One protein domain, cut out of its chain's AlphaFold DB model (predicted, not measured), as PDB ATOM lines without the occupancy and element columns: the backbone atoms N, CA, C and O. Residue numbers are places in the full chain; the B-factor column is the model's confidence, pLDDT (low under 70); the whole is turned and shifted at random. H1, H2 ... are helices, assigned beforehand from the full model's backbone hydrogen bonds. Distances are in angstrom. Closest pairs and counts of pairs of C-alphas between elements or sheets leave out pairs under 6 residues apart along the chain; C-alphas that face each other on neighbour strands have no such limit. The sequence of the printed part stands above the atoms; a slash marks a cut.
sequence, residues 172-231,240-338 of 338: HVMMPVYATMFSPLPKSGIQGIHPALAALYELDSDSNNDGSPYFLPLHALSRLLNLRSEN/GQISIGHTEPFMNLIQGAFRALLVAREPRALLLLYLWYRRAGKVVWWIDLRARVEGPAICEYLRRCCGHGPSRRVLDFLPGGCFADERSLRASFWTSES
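AT A GLANCE: This is residues 172 to 231 and 240 to 338 of the 338 residues of an uncharacterized protein of Microdochium bolleyi (UniProt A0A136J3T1). A cluster of helices is built round H6: the longest helix, H7, runs side by side with it, H3 packs on it too, H8 meets its first residues, and H5 is set crosswise there. H4 packs on H3, and H1 reaches outward from H4. The printed part has 159 residues, 93 of them in nine named helices, H1 to H9 in order along the chain, with no named strand, and the class of the domain is all helix. The whole is compact, with a radius of gyration of the C-alphas of 15.3 A and spans of 51 by 40 by 35 A.

IN THESE COORDINATES: H7, residues 285 to 306, measures 29.9 A, begins at C-alpha 285 (23.068, 101.895, -5.183) and has a kink of 40 degrees near residue 293. H6 is residues 267 to 280, 19.7 A, and H3 215 to 226, 16.6 A. H1 is 172 to 181, from C-alpha 172 (5.378, 87.721, -2.828), H2 195 to 200, H4 244 to 252, H5 256 to 263, H8 310 to 317 and H9 326 to 329.

HOW THE PARTS SIT: The hub, H6, touches five helices. H6 and H7 form a hairpin, closest C-alphas Tyr 277 and Ala 291, 5.4 A, at a shallow tilt of 28 degrees. H3 touches H6, Leu 221 to Trp 276 being closest at 6.2 A between C-alphas. H5 touches H6 about perpendicular, at 88 degrees, closest C-alphas Leu 262 and Ala 269, 5.6 A. H1 touches H4, closest C-alphas Met 181 and Gly 245, 4.3 A. H2 is near H3; H9 only just touches H3, with 3 pairs of C-alphas within 8 A. Every O i to N i+4 pair is within hydrogen-bond range in H2, H3, H5 and H6; H1 has 4 of 6, H7 15 of 18, H4 2 of 5 with 3 of 6 O i to N i+3 pairs, and H8 0 of 4 with 4 of 5; H9 is too short.

THE WHOLE: C-alphas 172 and 308, the farthest apart, are 51.9 A apart. Residues 232 to 239 are not printed; C-alphas 231 and 240 are 11.3 A apart. The links H1 to H2 and H2 to H3 are long. Confidence is under 70 at 228 to 231, 240 to 241, 326 and 331 to 338.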
ATOM      1  N   HIS A 172       6.175  87.719  -4.057       93.94
ATOM      2  CA  HIS A 172       5.378  87.721  -2.828       93.94
ATOM      3  C   HIS A 172       6.242  87.994  -1.582       93.94
ATOM      4  O   HIS A 172       5.831  88.698  -0.660       93.94
ATOM      5  N   VAL A 173       7.508  87.552  -1.600       92.25
ATOM      6  CA  VAL A 173       8.516  87.839  -0.562       92.25
ATOM      7  C   VAL A 173       8.745  89.342  -0.320       92.25
ATOM      8  O   VAL A 173       9.206  89.741   0.747       92.25
ATOM      9  N   MET A 174       8.399  90.203  -1.284       90.00
ATOM     10  CA  MET A 174       8.512  91.661  -1.179       90.00
ATOM     11  C   MET A 174       7.311  92.333  -0.514       90.00
ATOM     12  O   MET A 174       7.329  93.552  -0.341       90.00
ATOM     13  N   MET A 175       6.297  91.584  -0.079       89.31
ATOM     14  CA  MET A 175       5.124  92.137   0.604       89.31
ATOM     15  C   MET A 175       5.474  93.097   1.765       89.31
ATOM     16  O   MET A 175       4.925  94.201   1.776       89.31
ATOM     17  N   PRO A 176       6.434  92.808   2.674       90.31
ATOM     18  CA  PRO A 176       6.797  93.753   3.740       90.31
ATOM     19  C   PRO A 176       7.398  95.066   3.209       90.31
ATOM     20  O   PRO A 176       7.188  96.146   3.770       90.31
ATOM     21  N   VAL A 177       8.127  94.992   2.090       89.56
ATOM     22  CA  VAL A 177       8.710  96.160   1.419       89.56
ATOM     23  C   VAL A 177       7.611  97.019   0.803       89.56
ATOM     24  O   VAL A 177       7.629  98.239   0.970       89.56
ATOM     25  N   TYR A 178       6.620  96.405   0.155       89.75
ATOM     26  CA  TYR A 178       5.474  97.129  -0.396       89.75
ATOM     27  C   TYR A 178       4.577  97.727   0.689       89.75
ATOM     28  O   TYR A 178       4.159  98.874   0.555       89.75
ATOM     29  N   ALA A 179       4.354  97.019   1.799       90.62
ATOM     30  CA  ALA A 179       3.633  97.564   2.950       90.62
ATOM     31  C   ALA A 179       4.303  98.841   3.485       90.62
ATOM     32  O   ALA A 179       3.634  99.829   3.783       90.62
ATOM     33  N   THR A 180       5.638  98.855   3.525       90.25
ATOM     34  CA  THR A 180       6.420 100.046   3.885       90.25
ATOM     35  C   THR A 180       6.265 101.161   2.843       90.25
ATOM     36  O   THR A 180       5.990 102.309   3.198       90.25
ATOM     37  N   MET A 181       6.403 100.826   1.557       88.88
ATOM     38  CA  MET A 181       6.310 101.763   0.428       88.88
ATOM     39  C   MET A 181       4.956 102.468   0.338       88.88
ATOM     40  O   MET A 181       4.902 103.649  -0.007       88.88
ATOM     41  N   PHE A 182       3.871 101.762   0.652       88.31
ATOM     42  CA  PHE A 182       2.507 102.288   0.598       88.31
ATOM     43  C   PHE A 182       1.971 102.720   1.966       88.31
ATOM     44  O   PHE A 182       0.788 103.037   2.090       88.31
ATOM     45  N   SER A 183       2.826 102.773   2.992       89.88
ATOM     46  CA  SER A 183       2.426 103.259   4.310       89.88
ATOM     47  C   SER A 183       1.913 104.702   4.206       89.88
ATOM     48  O   SER A 183       2.649 105.578   3.729       89.88
ATOM     49  N   PRO A 184       0.703 104.994   4.718       92.75
ATOM     50  CA  PRO A 184       0.082 106.304   4.574       92.75
ATOM     51  C   PRO A 184       0.946 107.402   5.197       92.75
ATOM     52  O   PRO A 184       1.653 107.181   6.185       92.75
ATOM     53  N   LEU A 185       0.908 108.593   4.604       92.75
ATOM     54  CA  LEU A 185       1.517 109.805   5.155       92.75
ATOM     55  C   LEU A 185       0.493 110.569   6.009       92.75
ATOM     56  O   LEU A 185      -0.712 110.376   5.820       92.75
ATOM     57  N   PRO A 186       0.944 111.411   6.958       93.81
ATOM     58  CA  PRO A 186       0.050 112.266   7.732       93.81
ATOM     59  C   PRO A 186      -0.837 113.125   6.829       93.81
ATOM     60  O   PRO A 186      -0.412 113.554   5.759       93.81
ATOM     61  N   LYS A 187      -2.076 113.374   7.264       93.31
ATOM     62  CA  LYS A 187      -3.034 114.225   6.535       93.31
ATOM     63  C   LYS A 187      -2.891 115.709   6.882       93.31
ATOM     64  O   LYS A 187      -3.227 116.550   6.056       93.31
ATOM     65  N   SER A 188      -2.396 116.011   8.079       94.75
ATOM     66  CA  SER A 188      -2.162 117.369   8.569       94.75
ATOM     67  C   SER A 188      -1.036 117.407   9.607       94.75
ATOM     68  O   SER A 188      -0.596 116.366  10.111       94.75
ATOM     69  N   GLY A 189      -0.581 118.619   9.918       93.69
ATOM     70  CA  GLY A 189       0.396 118.920  10.955       93.69
ATOM     71  C   GLY A 189       1.844 118.621  10.579       93.69
ATOM     72  O   GLY A 189       2.173 118.241   9.455       93.69
ATOM     73  N   ILE A 190       2.728 118.775  11.564       94.31
ATOM     74  CA  ILE A 190       4.193 118.701  11.403       94.31
ATOM     75  C   ILE A 190       4.837 117.524  12.148       94.31
ATOM     76  O   ILE A 190       6.047 117.509  12.368       94.31
ATOM     77  N   GLN A 191       4.050 116.523  12.557       91.06
ATOM     78  CA  GLN A 191       4.587 115.378  13.299       91.06
ATOM     79  C   GLN A 191       5.708 114.672  12.525       91.06
ATOM     80  O   GLN A 191       5.528 114.241  11.389       91.06
ATOM     81  N   GLY A 192       6.867 114.533  13.172       88.88
ATOM     82  CA  GLY A 192       8.055 113.894  12.605       88.88
ATOM     83  C   GLY A 192       8.928 114.801  11.730       88.88
ATOM     84  O   GLY A 192      10.033 114.382  11.386       88.88
ATOM     85  N   ILE A 193       8.487 116.022  11.406       93.50
ATOM     86  CA  ILE A 193       9.271 117.005  10.645       93.50
ATOM     87  C   ILE A 193      10.197 117.771  11.599       93.50
ATOM     88  O   ILE A 193       9.780 118.236  12.657       93.50
ATOM     89  N   HIS A 194      11.467 117.927  11.218       92.19
ATOM     90  CA  HIS A 194      12.429 118.714  11.992       92.19
ATOM     91  C   HIS A 194      12.014 120.203  12.047       92.19
ATOM     92  O   HIS A 194      11.702 120.758  10.989       92.19
ATOM     93  N   PRO A 195      12.082 120.900  13.201       92.44
ATOM     94  CA  PRO A 195      11.604 122.284  13.332       92.44
ATOM     95  C   PRO A 195      12.207 123.264  12.320       92.44
ATOM     96  O   PRO A 195      11.497 124.093  11.759       92.44
ATOM     97  N   ALA A 196      13.503 123.135  12.015       92.81
ATOM     98  CA  ALA A 196      14.146 123.981  11.005       92.81
ATOM     99  C   ALA A 196      13.590 123.747   9.587       92.81
ATOM    100  O   ALA A 196      13.512 124.686   8.801       92.81
ATOM    101  N   LEU A 197      13.180 122.512   9.263       94.62
ATOM    102  CA  LEU A 197      12.508 122.215   7.998       94.62
ATOM    103  C   LEU A 197      11.072 122.749   8.029       94.62
ATOM    104  O   LEU A 197      10.681 123.440   7.100       94.62
ATOM    105  N   ALA A 198      10.313 122.524   9.106       95.00
ATOM    106  CA  ALA A 198       8.964 123.082   9.241       95.00
ATOM    107  C   ALA A 198       8.962 124.613   9.050       95.00
ATOM    108  O   ALA A 198       8.187 125.133   8.255       95.00
ATOM    109  N   ALA A 199       9.919 125.316   9.663       94.44
ATOM    110  CA  ALA A 199      10.088 126.757   9.494       94.44
ATOM    111  C   ALA A 199      10.512 127.170   8.070       94.44
ATOM    112  O   ALA A 199      10.090 128.220   7.593       94.44
ATOM    113  N   LEU A 200      11.348 126.382   7.381       95.00
ATOM    114  CA  LEU A 200      11.790 126.679   6.010       95.00
ATOM    115  C   LEU A 200      10.667 126.507   4.974       95.00
ATOM    116  O   LEU A 200      10.609 127.246   3.986       95.00
ATOM    117  N   TYR A 201       9.799 125.518   5.184       95.38
ATOM    118  CA  TYR A 201       8.665 125.215   4.308       95.38
ATOM    119  C   TYR A 201       7.358 125.868   4.772       95.38
ATOM    120  O   TYR A 201       6.326 125.614   4.157       95.38
ATOM    121  N   GLU A 202       7.418 126.706   5.813       95.00
ATOM    122  CA  GLU A 202       6.277 127.448   6.366       95.00
ATOM    123  C   GLU A 202       5.109 126.519   6.742       95.00
ATOM    124  O   GLU A 202       3.956 126.791   6.428       95.00
ATOM    125  N   LEU A 203       5.426 125.388   7.387       95.19
ATOM    126  CA  LEU A 203       4.435 124.430   7.873       95.19
ATOM    127  C   LEU A 203       4.246 124.539   9.387       95.19
ATOM    128  O   LEU A 203       5.206 124.678  10.148       95.19
ATOM    129  N   ASP A 204       3.004 124.366   9.812       93.62
ATOM    130  CA  ASP A 204       2.541 124.393  11.198       93.62
ATOM    131  C   ASP A 204       1.576 123.225  11.501       93.62
ATOM    132  O   ASP A 204       1.416 122.291  10.711       93.62
ATOM    133  N   SER A 205       0.946 123.240  12.678       92.50
ATOM    134  CA  SER A 205       0.007 122.192  13.103       92.50
ATOM    135  C   SER A 205      -1.233 122.058  12.216       92.50
ATOM    136  O   SER A 205      -1.796 120.963  12.155       92.50
ATOM    137  N   ASP A 206      -1.632 123.123  11.522       92.81
ATOM    138  CA  ASP A 206      -2.873 123.182  10.741       92.81
ATOM    139  C   ASP A 206      -2.625 122.945   9.243       92.81
ATOM    140  O   ASP A 206      -3.547 122.667   8.468       92.81
ATOM    141  N   SER A 207      -1.355 122.981   8.841       94.06
ATOM    142  CA  SER A 207      -0.891 122.702   7.490       94.06
ATOM    143  C   SER A 207      -1.297 121.311   7.005       94.06
ATOM    144  O   SER A 207      -1.287 120.330   7.752       94.06
ATOM    145  N   ASN A 208      -1.625 121.214   5.719       93.31
ATOM    146  CA  ASN A 208      -2.067 119.990   5.060       93.31
ATOM    147  C   ASN A 208      -1.629 119.976   3.583       93.31
ATOM    148  O   ASN A 208      -0.968 120.899   3.103       93.31
ATOM    149  N   ASN A 209      -2.000 118.916   2.862       90.62
ATOM    150  CA  ASN A 209      -1.614 118.736   1.462       90.62
ATOM    151  C   ASN A 209      -2.215 119.775   0.498       90.62
ATOM    152  O   ASN A 209      -1.607 120.058  -0.529       90.62
ATOM    153  N   ASP A 210      -3.377 120.345   0.811       88.75
ATOM    154  CA  ASP A 210      -4.053 121.292  -0.083       88.75
ATOM    155  C   ASP A 210      -3.390 122.676  -0.035       88.75
ATOM    156  O   ASP A 210      -3.387 123.404  -1.026       88.75
ATOM    157  N   GLY A 211      -2.791 123.027   1.108       87.50
ATOM    158  CA  GLY A 211      -2.146 124.322   1.325       87.50
ATOM    159  C   GLY A 211      -0.705 124.423   0.822       87.50
ATOM    160  O   GLY A 211      -0.220 125.531   0.601       87.50
ATOM    161  N   SER A 212       0.005 123.302   0.643       92.56
ATOM    162  CA  SER A 212       1.425 123.335   0.275       92.56
ATOM    163  C   SER A 212       1.857 122.142  -0.583       92.56
ATOM    164  O   SER A 212       1.757 120.995  -0.135       92.56
ATOM    165  N   PRO A 213       2.472 122.378  -1.763       95.12
ATOM    166  CA  PRO A 213       3.001 121.308  -2.612       95.12
ATOM    167  C   PRO A 213       4.204 120.580  -1.986       95.12
ATOM    168  O   PRO A 213       4.645 119.561  -2.513       95.12
ATOM    169  N   TYR A 214       4.742 121.084  -0.870       95.88
ATOM    170  CA  TYR A 214       5.850 120.472  -0.136       95.88
ATOM    171  C   TYR A 214       5.391 119.573   1.012       95.88
ATOM    172  O   TYR A 214       6.210 118.814   1.527       95.88
ATOM    173  N   PHE A 215       4.116 119.632   1.411       96.62
ATOM    174  CA  PHE A 215       3.619 118.965   2.614       96.62
ATOM    175  C   PHE A 215       3.897 117.452   2.605       96.62
ATOM    176  O   PHE A 215       4.613 116.941   3.469       96.62
ATOM    177  N   LEU A 216       3.397 116.725   1.597       96.38
ATOM    178  CA  LEU A 216       3.632 115.281   1.494       96.38
ATOM    179  C   LEU A 216       5.106 114.930   1.216       96.38
ATOM    180  O   LEU A 216       5.618 114.038   1.901       96.38
ATOM    181  N   PRO A 217       5.820 115.591   0.274       96.56
ATOM    182  CA  PRO A 217       7.244 115.331   0.057       96.56
ATOM    183  C   PRO A 217       8.086 115.495   1.325       96.56
ATOM    184  O   PRO A 217       8.940 114.655   1.613       96.56
ATOM    185  N   LEU A 218       7.828 116.533   2.123       96.00
ATOM    186  CA  LEU A 218       8.573 116.783   3.351       96.00
ATOM    187  C   LEU A 218       8.271 115.740   4.432       96.00
ATOM    188  O   LEU A 218       9.197 115.291   5.108       96.00
ATOM    189  N   HIS A 219       7.021 115.291   4.566       96.19
ATOM    190  CA  HIS A 219       6.665 114.178   5.457       96.19
ATOM    191  C   HIS A 219       7.346 112.866   5.047       96.19
ATOM    192  O   HIS A 219       7.913 112.165   5.890       96.19
ATOM    193  N   ALA A 220       7.348 112.549   3.750       95.69
ATOM    194  CA  ALA A 220       8.007 111.356   3.224       95.69
ATOM    195  C   ALA A 220       9.524 111.389   3.463       95.69
ATOM    196  O   ALA A 220      10.104 110.404   3.927       95.69
ATOM    197  N   LEU A 221      10.159 112.536   3.207       95.25
ATOM    198  CA  LEU A 221      11.577 112.742   3.489       95.25
ATOM    199  C   LEU A 221      11.868 112.643   4.989       95.25
ATOM    200  O   LEU A 221      12.806 111.956   5.383       95.25
ATOM    201  N   SER A 222      11.064 113.288   5.833       93.94
ATOM    202  CA  SER A 222      11.275 113.303   7.286       93.94
ATOM    203  C   SER A 222      11.193 111.898   7.879       93.94
ATOM    204  O   SER A 222      12.039 111.516   8.687       93.94
ATOM    205  N   ARG A 223      10.250 111.070   7.405       92.12
ATOM    206  CA  ARG A 223      10.196 109.641   7.747       92.12
ATOM    207  C   ARG A 223      11.511 108.938   7.417       92.12
ATOM    208  O   ARG A 223      12.050 108.247   8.272       92.12
ATOM    209  N   LEU A 224      12.044 109.145   6.214       91.50
ATOM    210  CA  LEU A 224      13.294 108.532   5.759       91.50
ATOM    211  C   LEU A 224      14.531 109.031   6.545       91.50
ATOM    212  O   LEU A 224      15.432 108.243   6.846       91.50
ATOM    213  N   LEU A 225      14.580 110.319   6.900       89.81
ATOM    214  CA  LEU A 225      15.669 110.915   7.689       89.81
ATOM    215  C   LEU A 225      15.688 110.409   9.142       89.81
ATOM    216  O   LEU A 225      16.765 110.217   9.709       89.81
ATOM    217  N   ASN A 226      14.515 110.143   9.722       87.62
ATOM    218  CA  ASN A 226      14.376 109.666  11.100       87.62
ATOM    219  C   ASN A 226      14.740 108.183  11.291       87.62
ATOM    220  O   ASN A 226      14.948 107.745  12.424       87.62
ATOM    221  N   LEU A 227      14.854 107.399  10.214       83.62
ATOM    222  CA  LEU A 227      15.310 106.009  10.305       83.62
ATOM    223  C   LEU A 227      16.791 105.945  10.691       83.62
ATOM    224  O   LEU A 227      17.581 106.824  10.342       83.62
ATOM    225  N   ARG A 228      17.213 104.877  11.373       69.12
ATOM    226  CA  ARG A 228      18.635 104.619  11.654       69.12
ATOM    227  C   ARG A 228      19.311 104.001  10.426       69.12
ATOM    228  O   ARG A 228      18.757 103.119   9.795       69.12
ATOM    229  N   SER A 229      20.522 104.460  10.107       56.81
ATOM    230  CA  SER A 229      21.426 103.748   9.190       56.81
ATOM    231  C   SER A 229      22.360 102.902  10.052       56.81
ATOM    232  O   SER A 229      22.925 103.410  11.025       56.81
ATOM    233  N   GLU A 230      22.416 101.600   9.779       54.41
ATOM    234  CA  GLU A 230      23.154 100.627  10.583       54.41
ATOM    235  C   GLU A 230      24.668 100.808  10.430       54.41
ATOM    236  O   GLU A 230      25.224 100.439   9.410       54.41
ATOM    237  N   ASN A 231      25.323 101.303  11.485       40.72
ATOM    238  CA  ASN A 231      26.687 100.905  11.872       40.72
ATOM    239  C   ASN A 231      26.701 100.373  13.329       40.72
ATOM    240  O   ASN A 231      27.757 100.281  13.948       40.72
ATOM    241  N   GLY A 240      14.557  98.132  12.072       51.25
ATOM    242  CA  GLY A 240      15.458  99.283  11.906       51.25
ATOM    243  C   GLY A 240      16.149  99.426  10.548       51.25
ATOM    244  O   GLY A 240      16.799 100.447  10.332       51.25
ATOM    245  N   GLN A 241      16.030  98.447   9.645       62.00
ATOM    246  CA  GLN A 241      16.737  98.474   8.361       62.00
ATOM    247  C   GLN A 241      16.022  99.355   7.341       62.00
ATOM    248  O   GLN A 241      14.857  99.139   7.000       62.00
ATOM    249  N   ILE A 242      16.750 100.331   6.802       74.06
ATOM    250  CA  ILE A 242      16.276 101.129   5.675       74.06
ATOM    251  C   ILE A 242      16.311 100.250   4.429       74.06
ATOM    252  O   ILE A 242      17.360 100.012   3.839       74.06
ATOM    253  N   SER A 243      15.143  99.769   4.033       83.25
ATOM    254  CA  SER A 243      14.934  99.113   2.746       83.25
ATOM    255  C   SER A 243      14.596 100.122   1.639       83.25
ATOM    256  O   SER A 243      14.219 101.265   1.909       83.25
ATOM    257  N   ILE A 244      14.626  99.660   0.384       85.62
ATOM    258  CA  ILE A 244      14.081 100.378  -0.784       85.62
ATOM    259  C   ILE A 244      12.646 100.893  -0.548       85.62
ATOM    260  O   ILE A 244      12.295 101.984  -0.989       85.62
ATOM    261  N   GLY A 245      11.828 100.161   0.217       87.69
ATOM    262  CA  GLY A 245      10.452 100.557   0.520       87.69
ATOM    263  C   GLY A 245      10.357 101.882   1.279       87.69
ATOM    264  O   GLY A 245       9.344 102.561   1.187       87.69
ATOM    265  N   HIS A 246      11.411 102.300   1.982       90.38
ATOM    266  CA  HIS A 246      11.438 103.581   2.689       90.38
ATOM    267  C   HIS A 246      11.844 104.762   1.797       90.38
ATOM    268  O   HIS A 246      11.544 105.905   2.133       90.38
ATOM    269  N   THR A 247      12.535 104.518   0.677       90.50
ATOM    270  CA  THR A 247      12.984 105.584  -0.238       90.50
ATOM    271  C   THR A 247      11.923 105.925  -1.284       90.50
ATOM    272  O   THR A 247      11.833 107.071  -1.728       90.50
ATOM    273  N   GLU A 248      11.088 104.945  -1.634       88.88
ATOM    274  CA  GLU A 248      10.031 105.037  -2.641       88.88
ATOM    275  C   GLU A 248       8.895 106.042  -2.357       88.88
ATOM    276  O   GLU A 248       8.472 106.699  -3.312       88.88
ATOM    277  N   PRO A 249       8.406 106.246  -1.111       92.00
ATOM    278  CA  PRO A 249       7.327 107.193  -0.833       92.00
ATOM    279  C   PRO A 249       7.625 108.604  -1.338       92.00
ATOM    280  O   PRO A 249       6.780 109.207  -1.991       92.00
ATOM    281  N   PHE A 250       8.840 109.112  -1.110       93.88
ATOM    282  CA  PHE A 250       9.248 110.422  -1.623       93.88
ATOM    283  C   PHE A 250       9.262 110.437  -3.154       93.88
ATOM    284  O   PHE A 250       8.699 111.338  -3.768       93.88
ATOM    285  N   MET A 251       9.835 109.406  -3.784       88.94
ATOM    286  CA  MET A 251       9.856 109.312  -5.245       88.94
ATOM    287  C   MET A 251       8.451 109.237  -5.852       88.94
ATOM    288  O   MET A 251       8.263 109.675  -6.977       88.94
ATOM    289  N   ASN A 252       7.471 108.628  -5.172       87.62
ATOM    290  CA  ASN A 252       6.081 108.555  -5.650       87.62
ATOM    291  C   ASN A 252       5.398 109.933  -5.658       87.62
ATOM    292  O   ASN A 252       4.374 110.106  -6.308       87.62
ATOM    293  N   LEU A 253       5.956 110.907  -4.936       91.31
ATOM    294  CA  LEU A 253       5.417 112.259  -4.821       91.31
ATOM    295  C   LEU A 253       6.060 113.245  -5.799       91.31
ATOM    296  O   LEU A 253       5.638 114.398  -5.858       91.31
ATOM    297  N   ILE A 254       7.041 112.811  -6.595       88.94
ATOM    298  CA  ILE A 254       7.656 113.615  -7.659       88.94
ATOM    299  C   ILE A 254       6.726 113.642  -8.881       88.94
ATOM    300  O   ILE A 254       7.026 113.132  -9.952       88.94
ATOM    301  N   GLN A 255       5.554 114.235  -8.696       85.56
ATOM    302  CA  GLN A 255       4.501 114.367  -9.698       85.56
ATOM    303  C   GLN A 255       3.725 115.671  -9.467       85.56
ATOM    304  O   GLN A 255       3.924 116.359  -8.462       85.56
ATOM    305  N   GLY A 256       2.860 116.042 -10.414       88.44
ATOM    306  CA  GLY A 256       1.989 117.217 -10.298       88.44
ATOM    307  C   GLY A 256       2.736 118.511  -9.938       88.44
ATOM    308  O   GLY A 256       3.770 118.831 -10.528       88.44
ATOM    309  N   ALA A 257       2.214 119.248  -8.951       91.81
ATOM    310  CA  ALA A 257       2.756 120.539  -8.524       91.81
ATOM    311  C   ALA A 257       4.201 120.452  -8.007       91.81
ATOM    312  O   ALA A 257       5.017 121.320  -8.315       91.81
ATOM    313  N   PHE A 258       4.555 119.390  -7.275       93.38
ATOM    314  CA  PHE A 258       5.920 119.228  -6.775       93.38
ATOM    315  C   PHE A 258       6.921 118.982  -7.914       93.38
ATOM    316  O   PHE A 258       7.998 119.580  -7.934       93.38
ATOM    317  N   ARG A 259       6.542 118.185  -8.925       89.88
ATOM    318  CA  ARG A 259       7.353 118.026 -10.146       89.88
ATOM    319  C   ARG A 259       7.529 119.354 -10.881       89.88
ATOM    320  O   ARG A 259       8.638 119.645 -11.316       89.88
ATOM    321  N   ALA A 260       6.479 120.170 -10.990       90.81
ATOM    322  CA  ALA A 260       6.569 121.479 -11.639       90.81
ATOM    323  C   ALA A 260       7.591 122.403 -10.948       90.81
ATOM    324  O   ALA A 260       8.357 123.083 -11.627       90.81
ATOM    325  N   LEU A 261       7.665 122.370  -9.612       94.31
ATOM    326  CA  LEU A 261       8.660 123.125  -8.842       94.31
ATOM    327  C   LEU A 261      10.094 122.646  -9.097       94.31
ATOM    328  O   LEU A 261      11.000 123.469  -9.223       94.31
ATOM    329  N   LEU A 262      10.304 121.332  -9.217       92.56
ATOM    330  CA  LEU A 262      11.611 120.781  -9.584       92.56
ATOM    331  C   LEU A 262      12.007 121.201 -10.999       92.56
ATOM    332  O   LEU A 262      13.106 121.710 -11.183       92.56
ATOM    333  N   VAL A 263      11.111 121.083 -11.983       88.62
ATOM    334  CA  VAL A 263      11.366 121.545 -13.361       88.62
ATOM    335  C   VAL A 263      11.717 123.037 -13.389       88.62
ATOM    336  O   VAL A 263      12.657 123.434 -14.075       88.62
ATOM    337  N   ALA A 264      11.030 123.850 -12.580       90.38
ATOM    338  CA  ALA A 264      11.318 125.273 -12.402       90.38
ATOM    339  C   ALA A 264      12.597 125.564 -11.587       90.38
ATOM    340  O   ALA A 264      12.931 126.730 -11.382       90.38
ATOM    341  N   ARG A 265      13.315 124.529 -11.129       92.44
ATOM    342  CA  ARG A 265      14.536 124.609 -10.308       92.44
ATOM    343  C   ARG A 265      14.329 125.438  -9.036       92.44
ATOM    344  O   ARG A 265      15.228 126.144  -8.582       92.44
ATOM    345  N   GLU A 266      13.133 125.356  -8.454       94.69
ATOM    346  CA  GLU A 266      12.802 126.114  -7.254       94.69
ATOM    347  C   GLU A 266      13.692 125.656  -6.075       94.69
ATOM    348  O   GLU A 266      13.816 124.447  -5.832       94.69
ATOM    349  N   PRO A 267      14.334 126.584  -5.333       95.62
ATOM    350  CA  PRO A 267      15.335 126.229  -4.329       95.62
ATOM    351  C   PRO A 267      14.876 125.255  -3.240       95.62
ATOM    352  O   PRO A 267      15.621 124.338  -2.885       95.62
ATOM    353  N   ARG A 268      13.664 125.421  -2.699       95.88
ATOM    354  CA  ARG A 268      13.139 124.545  -1.642       95.88
ATOM    355  C   ARG A 268      12.823 123.146  -2.173       95.88
ATOM    356  O   ARG A 268      13.058 122.165  -1.467       95.88
ATOM    357  N   ALA A 269      12.343 123.020  -3.406       96.25
ATOM    358  CA  ALA A 269      12.099 121.736  -4.056       96.25
ATOM    359  C   ALA A 269      13.410 120.986  -4.318       96.25
ATOM    360  O   ALA A 269      13.536 119.810  -3.965       96.25
ATOM    361  N   LEU A 270      14.414 121.687  -4.854       96.00
ATOM    362  CA  LEU A 270      15.754 121.138  -5.066       96.00
ATOM    363  C   LEU A 270      16.405 120.686  -3.756       96.00
ATOM    364  O   LEU A 270      17.053 119.641  -3.729       96.00
ATOM    365  N   LEU A 271      16.194 121.422  -2.659       97.00
ATOM    366  CA  LEU A 271      16.682 121.009  -1.346       97.00
ATOM    367  C   LEU A 271      16.073 119.674  -0.894       97.00
ATOM    368  O   LEU A 271      16.812 118.810  -0.423       97.00
ATOM    369  N   LEU A 272      14.758 119.469  -1.054       97.12
ATOM    370  CA  LEU A 272      14.129 118.190  -0.698       97.12
ATOM    371  C   LEU A 272      14.723 117.033  -1.503       97.12
ATOM    372  O   LEU A 272      15.047 115.992  -0.931       97.12
ATOM    373  N   LEU A 273      14.901 117.227  -2.813       95.81
ATOM    374  CA  LEU A 273      15.504 116.222  -3.685       95.81
ATOM    375  C   LEU A 273      16.955 115.923  -3.277       95.81
ATOM    376  O   LEU A 273      17.342 114.760  -3.190       95.81
ATOM    377  N   TYR A 274      17.740 116.953  -2.955       95.81
ATOM    378  CA  TYR A 274      19.105 116.803  -2.456       95.81
ATOM    379  C   TYR A 274      19.168 116.003  -1.148       95.81
ATOM    380  O   TYR A 274      19.945 115.052  -1.033       95.81
ATOM    381  N   LEU A 275      18.347 116.358  -0.158       95.69
ATOM    382  CA  LEU A 275      18.298 115.655   1.126       95.69
ATOM    383  C   LEU A 275      17.851 114.200   0.947       95.69
ATOM    384  O   LEU A 275      18.415 113.301   1.577       95.69
ATOM    385  N   TRP A 276      16.894 113.955   0.050       95.31
ATOM    386  CA  TRP A 276      16.492 112.606  -0.321       95.31
ATOM    387  C   TRP A 276      17.649 111.835  -0.967       95.31
ATOM    388  O   TRP A 276      17.957 110.740  -0.500       95.31
ATOM    389  N   TYR A 277      18.362 112.410  -1.944       93.19
ATOM    390  CA  TYR A 277      19.531 111.782  -2.571       93.19
ATOM    391  C   TYR A 277      20.598 111.385  -1.554       93.19
ATOM    392  O   TYR A 277      21.068 110.246  -1.562       93.19
ATOM    393  N   ARG A 278      20.946 112.285  -0.626       91.31
ATOM    394  CA  ARG A 278      21.934 112.002   0.428       91.31
ATOM    395  C   ARG A 278      21.554 110.815   1.296       91.31
ATOM    396  O   ARG A 278      22.440 110.129   1.810       91.31
ATOM    397  N   ARG A 279      20.256 110.629   1.540       90.38
ATOM    398  CA  ARG A 279      19.772 109.583   2.432       90.38
ATOM    399  C   ARG A 279      19.534 108.275   1.693       90.38
ATOM    400  O   ARG A 279      20.027 107.243   2.133       90.38
ATOM    401  N   ALA A 280      18.822 108.330   0.577       91.19
ATOM    402  CA  ALA A 280      18.476 107.180  -0.241       91.19
ATOM    403  C   ALA A 280      19.695 106.589  -0.972       91.19
ATOM    404  O   ALA A 280      19.805 105.370  -1.061       91.19
ATOM    405  N   GLY A 281      20.656 107.410  -1.409       89.88
ATOM    406  CA  GLY A 281      21.890 106.929  -2.047       89.88
ATOM    407  C   GLY A 281      22.748 106.048  -1.131       89.88
ATOM    408  O   GLY A 281      23.348 105.081  -1.580       89.88
ATOM    409  N   LYS A 282      22.719 106.267   0.191       86.94
ATOM    410  CA  LYS A 282      23.454 105.417   1.150       86.94
ATOM    411  C   LYS A 282      22.939 103.978   1.232       86.94
ATOM    412  O   LYS A 282      23.635 103.122   1.763       86.94
ATOM    413  N   VAL A 283      21.704 103.737   0.796       84.88
ATOM    414  CA  VAL A 283      20.995 102.462   0.994       84.88
ATOM    415  C   VAL A 283      20.608 101.794  -0.321       84.88
ATOM    416  O   VAL A 283      20.352 100.594  -0.349       84.88
ATOM    417  N   VAL A 284      20.569 102.552  -1.417       90.69
ATOM    418  CA  VAL A 284      20.133 102.084  -2.728       90.69
ATOM    419  C   VAL A 284      21.132 102.553  -3.787       90.69
ATOM    420  O   VAL A 284      21.169 103.725  -4.157       90.69
ATOM    421  N   TRP A 285      21.925 101.614  -4.305       91.75
ATOM    422  CA  TRP A 285      23.068 101.895  -5.183       91.75
ATOM    423  C   TRP A 285      22.694 102.610  -6.492       91.75
ATOM    424  O   TRP A 285      23.435 103.468  -6.965       91.75
ATOM    425  N   TRP A 286      21.537 102.306  -7.089       89.12
ATOM    426  CA  TRP A 286      21.130 102.990  -8.322       89.12
ATOM    427  C   TRP A 286      20.743 104.446  -8.064       89.12
ATOM    428  O   TRP A 286      20.916 105.286  -8.943       89.12
ATOM    429  N   ILE A 287      20.277 104.761  -6.849       90.81
ATOM    430  CA  ILE A 287      20.050 106.144  -6.427       90.81
ATOM    431  C   ILE A 287      21.388 106.852  -6.219       90.81
ATOM    432  O   ILE A 287      21.552 107.993  -6.651       90.81
ATOM    433  N   ASP A 288      22.355 106.160  -5.618       90.19
ATOM    434  CA  ASP A 288      23.705 106.676  -5.392       90.19
ATOM    435  C   ASP A 288      24.408 107.089  -6.691       90.19
ATOM    436  O   ASP A 288      25.001 108.165  -6.760       90.19
ATOM    437  N   LEU A 289      24.285 106.282  -7.753       86.88
ATOM    438  CA  LEU A 289      24.851 106.599  -9.070       86.88
ATOM    439  C   LEU A 289      24.446 107.993  -9.566       86.88
ATOM    440  O   LEU A 289      25.304 108.749 -10.021       86.88
ATOM    441  N   ARG A 290      23.158 108.341  -9.460       85.88
ATOM    442  CA  ARG A 290      22.636 109.653  -9.869       85.88
ATOM    443  C   ARG A 290      22.991 110.741  -8.856       85.88
ATOM    444  O   ARG A 290      23.433 111.823  -9.239       85.88
ATOM    445  N   ALA A 291      22.873 110.434  -7.564       89.88
ATOM    446  CA  ALA A 291      23.178 111.359  -6.474       89.88
ATOM    447  C   ALA A 291      24.632 111.866  -6.500       89.88
ATOM    448  O   ALA A 291      24.881 113.012  -6.127       89.88
ATOM    449  N   ARG A 292      25.592 111.051  -6.959       87.25
ATOM    450  CA  ARG A 292      27.008 111.442  -7.100       87.25
ATOM    451  C   ARG A 292      27.240 112.572  -8.099       87.25
ATOM    452  O   ARG A 292      28.231 113.286  -7.967       87.25
ATOM    453  N   VAL A 293      26.347 112.728  -9.071       84.62
ATOM    454  CA  VAL A 293      26.459 113.733 -10.132       84.62
ATOM    455  C   VAL A 293      25.522 114.906  -9.845       84.62
ATOM    456  O   VAL A 293      25.972 116.044  -9.718       84.62
ATOM    457  N   GLU A 294      24.234 114.619  -9.639       88.56
ATOM    458  CA  GLU A 294      23.215 115.646  -9.407       88.56
ATOM    459  C   GLU A 294      23.324 116.274  -8.013       88.56
ATOM    460  O   GLU A 294      23.033 117.451  -7.842       88.56
ATOM    461  N   GLY A 295      23.769 115.535  -6.995       92.06
ATOM    462  CA  GLY A 295      23.887 116.055  -5.630       92.06
ATOM    463  C   GLY A 295      24.822 117.269  -5.533       92.06
ATOM    464  O   GLY A 295      24.398 118.319  -5.032       92.06
ATOM    465  N   PRO A 296      26.076 117.174  -6.019       91.75
ATOM    466  CA  PRO A 296      26.972 118.324  -6.115       91.75
ATOM    467  C   PRO A 296      26.436 119.432  -7.032       91.75
ATOM    468  O   PRO A 296      26.559 120.604  -6.676       91.75
ATOM    469  N   ALA A 297      25.792 119.081  -8.153       90.94
ATOM    470  CA  ALA A 297      25.200 120.053  -9.074       90.94
ATOM    471  C   ALA A 297      24.088 120.879  -8.405       90.94
ATOM    472  O   ALA A 297      24.077 122.106  -8.500       90.94
ATOM    473  N   ILE A 298      23.193 120.225  -7.656       93.94
ATOM    474  CA  ILE A 298      22.144 120.879  -6.866       93.94
ATOM    475  C   ILE A 298      22.773 121.787  -5.807       93.94
ATOM    476  O   ILE A 298      22.367 122.940  -5.685       93.94
ATOM    477  N   CYS A 299      23.775 121.305  -5.060       94.44
ATOM    478  CA  CYS A 299      24.455 122.126  -4.051       94.44
ATOM    479  C   CYS A 299      25.014 123.412  -4.657       94.44
ATOM    480  O   CYS A 299      24.836 124.496  -4.107       94.44
ATOM    481  N   GLU A 300      25.710 123.280  -5.779       93.75
ATOM    482  CA  GLU A 300      26.343 124.395  -6.462       93.75
ATOM    483  C   GLU A 300      25.312 125.368  -7.041       93.75
ATOM    484  O   GLU A 300      25.419 126.575  -6.829       93.75
ATOM    485  N   TYR A 301      24.256 124.858  -7.678       93.56
ATOM    486  CA  TYR A 301      23.143 125.679  -8.151       93.56
ATOM    487  C   TYR A 301      22.519 126.491  -7.012       93.56
ATOM    488  O   TYR A 301      22.358 127.706  -7.133       93.56
ATOM    489  N   LEU A 302      22.229 125.841  -5.880       94.56
ATOM    490  CA  LEU A 302      21.642 126.488  -4.709       94.56
ATOM    491  C   LEU A 302      22.561 127.567  -4.131       94.56
ATOM    492  O   LEU A 302      22.084 128.652  -3.802       94.56
ATOM    493  N   ARG A 303      23.879 127.329  -4.057       94.06
ATOM    494  CA  ARG A 303      24.842 128.359  -3.627       94.06
ATOM    495  C   ARG A 303      24.831 129.571  -4.555       94.06
ATOM    496  O   ARG A 303      24.835 130.697  -4.059       94.06
ATOM    497  N   ARG A 304      24.765 129.355  -5.873       91.75
ATOM    498  CA  ARG A 304      24.714 130.434  -6.873       91.75
ATOM    499  C   ARG A 304      23.431 131.256  -6.771       91.75
ATOM    500  O   ARG A 304      23.498 132.480  -6.791       91.75
ATOM    501  N   CYS A 305      22.272 130.610  -6.650       88.75
ATOM    502  CA  CYS A 305      20.987 131.312  -6.689       88.75
ATOM    503  C   CYS A 305      20.534 131.862  -5.325       88.75
ATOM    504  O   CYS A 305      19.841 132.876  -5.277       88.75
ATOM    505  N   CYS A 306      20.933 131.240  -4.209       88.81
ATOM    506  CA  CYS A 306      20.469 131.613  -2.865       88.81
ATOM    507  C   CYS A 306      21.487 132.425  -2.046       88.81
ATOM    508  O   CYS A 306      21.170 132.808  -0.920       88.81
ATOM    509  N   GLY A 307      22.686 132.712  -2.571       80.56
ATOM    510  CA  GLY A 307      23.778 133.351  -1.817       80.56
ATOM    511  C   GLY A 307      23.432 134.706  -1.178       80.56
ATOM    512  O   GLY A 307      23.917 135.022  -0.092       80.56
ATOM    513  N   HIS A 308      22.542 135.480  -1.806       74.75
ATOM    514  CA  HIS A 308      22.163 136.825  -1.351       74.75
ATOM    515  C   HIS A 308      20.641 137.048  -1.263       74.75
ATOM    516  O   HIS A 308      20.198 138.181  -1.101       74.75
ATOM    517  N   GLY A 309      19.838 135.982  -1.372       73.31
ATOM    518  CA  GLY A 309      18.377 136.064  -1.486       73.31
ATOM    519  C   GLY A 309      17.597 135.626  -0.236       73.31
ATOM    520  O   GLY A 309      18.180 135.115   0.722       73.31
ATOM    521  N   PRO A 310      16.255 135.757  -0.254       71.88
ATOM    522  CA  PRO A 310      15.378 135.311   0.837       71.88
ATOM    523  C   PRO A 310      15.469 133.795   1.087       71.88
ATOM    524  O   PRO A 310      15.305 133.335   2.215       71.88
ATOM    525  N   SER A 311      15.837 133.022   0.063       83.62
ATOM    526  CA  SER A 311      16.042 131.572   0.144       83.62
ATOM    527  C   SER A 311      17.384 131.164   0.766       83.62
ATOM    528  O   SER A 311      17.721 129.985   0.760       83.62
ATOM    529  N   ARG A 312      18.166 132.096   1.334       89.56
ATOM    530  CA  ARG A 312      19.485 131.811   1.931       89.56
ATOM    531  C   ARG A 312      19.450 130.722   3.007       89.56
ATOM    532  O   ARG A 312      20.413 129.974   3.122       89.56
ATOM    533  N   ARG A 313      18.336 130.581   3.735       91.81
ATOM    534  CA  ARG A 313      18.139 129.517   4.740       91.81
ATOM    535  C   ARG A 313      18.242 128.100   4.160       91.81
ATOM    536  O   ARG A 313      18.570 127.172   4.886       91.81
ATOM    537  N   VAL A 314      18.023 127.918   2.853       93.12
ATOM    538  CA  VAL A 314      18.264 126.633   2.169       93.12
ATOM    539  C   VAL A 314      19.728 126.197   2.305       93.12
ATOM    540  O   VAL A 314      20.008 125.005   2.435       93.12
ATOM    541  N   LEU A 315      20.667 127.150   2.325       94.19
ATOM    542  CA  LEU A 315      22.101 126.871   2.405       94.19
ATOM    543  C   LEU A 315      22.514 126.265   3.751       94.19
ATOM    544  O   LEU A 315      23.515 125.553   3.802       94.19
ATOM    545  N   ASP A 316      21.725 126.467   4.811       93.31
ATOM    546  CA  ASP A 316      22.003 125.900   6.135       93.31
ATOM    547  C   ASP A 316      21.947 124.363   6.132       93.31
ATOM    548  O   ASP A 316      22.540 123.727   6.999       93.31
ATOM    549  N   PHE A 317      21.289 123.755   5.143       94.25
ATOM    550  CA  PHE A 317      21.145 122.302   4.990       94.25
ATOM    551  C   PHE A 317      22.172 121.683   4.023       94.25
ATOM    552  O   PHE A 317      22.234 120.459   3.866       94.25
ATOM    553  N   LEU A 318      22.980 122.515   3.358       93.75
ATOM    554  CA  LEU A 318      24.034 122.084   2.438       93.75
ATOM    555  C   LEU A 318      25.361 121.857   3.183       93.75
ATOM    556  O   LEU A 318      25.504 122.289   4.326       93.75
ATOM    557  N   PRO A 319      26.370 121.205   2.568       92.06
ATOM    558  CA  PRO A 319      27.671 121.009   3.202       92.06
ATOM    559  C   PRO A 319      28.296 122.349   3.610       92.06
ATOM    560  O   PRO A 319      28.432 123.240   2.769       92.06
ATOM    561  N   GLY A 320      28.668 122.464   4.890       87.25
ATOM    562  CA  GLY A 320      29.162 123.698   5.516       87.25
ATOM    563  C   GLY A 320      28.100 124.513   6.271       87.25
ATOM    564  O   GLY A 320      28.465 125.447   6.976       87.25
ATOM    565  N   GLY A 321      26.814 124.164   6.155       89.31
ATOM    566  CA  GLY A 321      25.712 124.785   6.898       89.31
ATOM    567  C   GLY A 321      25.435 124.146   8.268       89.31
ATOM    568  O   GLY A 321      25.930 123.061   8.584       89.31
ATOM    569  N   CYS A 322      24.608 124.810   9.084       88.31
ATOM    570  CA  CYS A 322      24.290 124.397  10.461       88.31
ATOM    571  C   CYS A 322      23.598 123.023  10.561       88.31
ATOM    572  O   CYS A 322      23.767 122.302  11.542       88.31
ATOM    573  N   PHE A 323      22.837 122.647   9.534       87.19
ATOM    574  CA  PHE A 323      22.076 121.400   9.440       87.19
ATOM    575  C   PHE A 323      22.661 120.438   8.394       87.19
ATOM    576  O   PHE A 323      21.966 119.564   7.879       87.19
ATOM    577  N   ALA A 324      23.946 120.595   8.060       83.56
ATOM    578  CA  ALA A 324      24.621 119.759   7.074       83.56
ATOM    579  C   ALA A 324      24.751 118.290   7.511       83.56
ATOM    580  O   ALA A 324      24.795 117.403   6.652       83.56
ATOM    581  N   ASP A 325      24.857 118.017   8.814       80.25
ATOM    582  CA  ASP A 325      24.899 116.648   9.330       80.25
ATOM    583  C   ASP A 325      23.485 116.058   9.405       80.25
ATOM    584  O   ASP A 325      22.550 116.659   9.927       80.25
ATOM    585  N   GLU A 326      23.343 114.831   8.911       68.38
ATOM    586  CA  GLU A 326      22.093 114.076   8.959       68.38
ATOM    587  C   GLU A 326      21.645 113.836  10.408       68.38
ATOM    588  O   GLU A 326      20.448 113.790  10.683       68.38
ATOM    589  N   ARG A 327      22.593 113.713  11.352       72.00
ATOM    590  CA  ARG A 327      22.269 113.583  12.782       72.00
ATOM    591  C   ARG A 327      21.523 114.807  13.301       72.00
ATOM    592  O   ARG A 327      20.561 114.634  14.042       72.00
ATOM    593  N   SER A 328      21.902 115.999  12.847       74.88
ATOM    594  CA  SER A 328      21.259 117.259  13.225       74.88
ATOM    595  C   SER A 328      19.812 117.365  12.740       74.88
ATOM    596  O   SER A 328      19.072 118.195  13.248       74.88
ATOM    597  N   LEU A 329      19.392 116.528  11.782       75.81
ATOM    598  CA  LEU A 329      18.037 116.517  11.223       75.81
ATOM    599  C   LEU A 329      17.124 115.433  11.814       75.81
ATOM    600  O   LEU A 329      15.974 115.315  11.391       75.81
ATOM    601  N   ARG A 330      17.595 114.638  12.784       72.50
ATOM    602  CA  ARG A 330      16.781 113.588  13.417       72.50
ATOM    603  C   ARG A 330      15.940 114.146  14.559       72.50
ATOM    604  O   ARG A 330      16.460 114.792  15.463       72.50
ATOM    605  N   ALA A 331      14.654 113.799  14.575       59.22
ATOM    606  CA  ALA A 331      13.711 114.240  15.603       59.22
ATOM    607  C   ALA A 331      14.088 113.780  17.028       59.22
ATOM    608  O   ALA A 331      13.780 114.465  17.999       59.22
ATOM    609  N   SER A 332      14.797 112.652  17.168       54.72
ATOM    610  CA  SER A 332      15.132 112.054  18.471       54.72
ATOM    611  C   SER A 332      16.095 112.871  19.338       54.72
ATOM    612  O   SER A 332      16.212 112.577  20.520       54.72
ATOM    613  N   PHE A 333      16.802 113.858  18.778       47.06
ATOM    614  CA  PHE A 333      17.676 114.748  19.558       47.06
ATOM    615  C   PHE A 333      16.909 115.831  20.324       47.06
ATOM    616  O   PHE A 333      17.483 116.475  21.193       47.06
ATOM    617  N   TRP A 334      15.627 116.024  20.016       47.16
ATOM    618  CA  TRP A 334      14.860 117.187  20.465       47.16
ATOM    619  C   TRP A 334      13.675 116.824  21.364       47.16
ATOM    620  O   TRP A 334      12.971 117.706  21.839       47.16
ATOM    621  N   THR A 335      13.453 115.530  21.618       43.72
ATOM    622  CA  THR A 335      12.422 115.035  22.545       43.72
ATOM    623  C   THR A 335      12.960 114.764  23.955       43.72
ATOM    624  O   THR A 335      12.266 114.139  24.749       43.72
ATOM    625  N   SER A 336      14.186 115.190  24.280       35.34
ATOM    626  CA  SER A 336      14.741 115.113  25.637       35.34
ATOM    627  C   SER A 336      14.982 116.511  26.195       35.34
ATOM    628  O   SER A 336      16.121 116.948  26.264       35.34
ATOM    629  N   GLU A 337      13.903 117.212  26.521       33.81
ATOM    630  CA  GLU A 337      13.835 118.248  27.560       33.81
ATOM    631  C   GLU A 337      12.412 118.819  27.532       33.81
ATOM    632  O   GLU A 337      12.060 119.654  26.701       33.81
ATOM    633  N   SER A 338      11.573 118.294  28.421       33.12
ATOM    634  CA  SER A 338      10.314 118.902  28.843       33.12
ATOM    635  C   SER A 338      10.241 118.831  30.354       33.12
ATOM    636  O   SER A 338      10.418 117.690  30.848       33.12
TER     637      SER A 338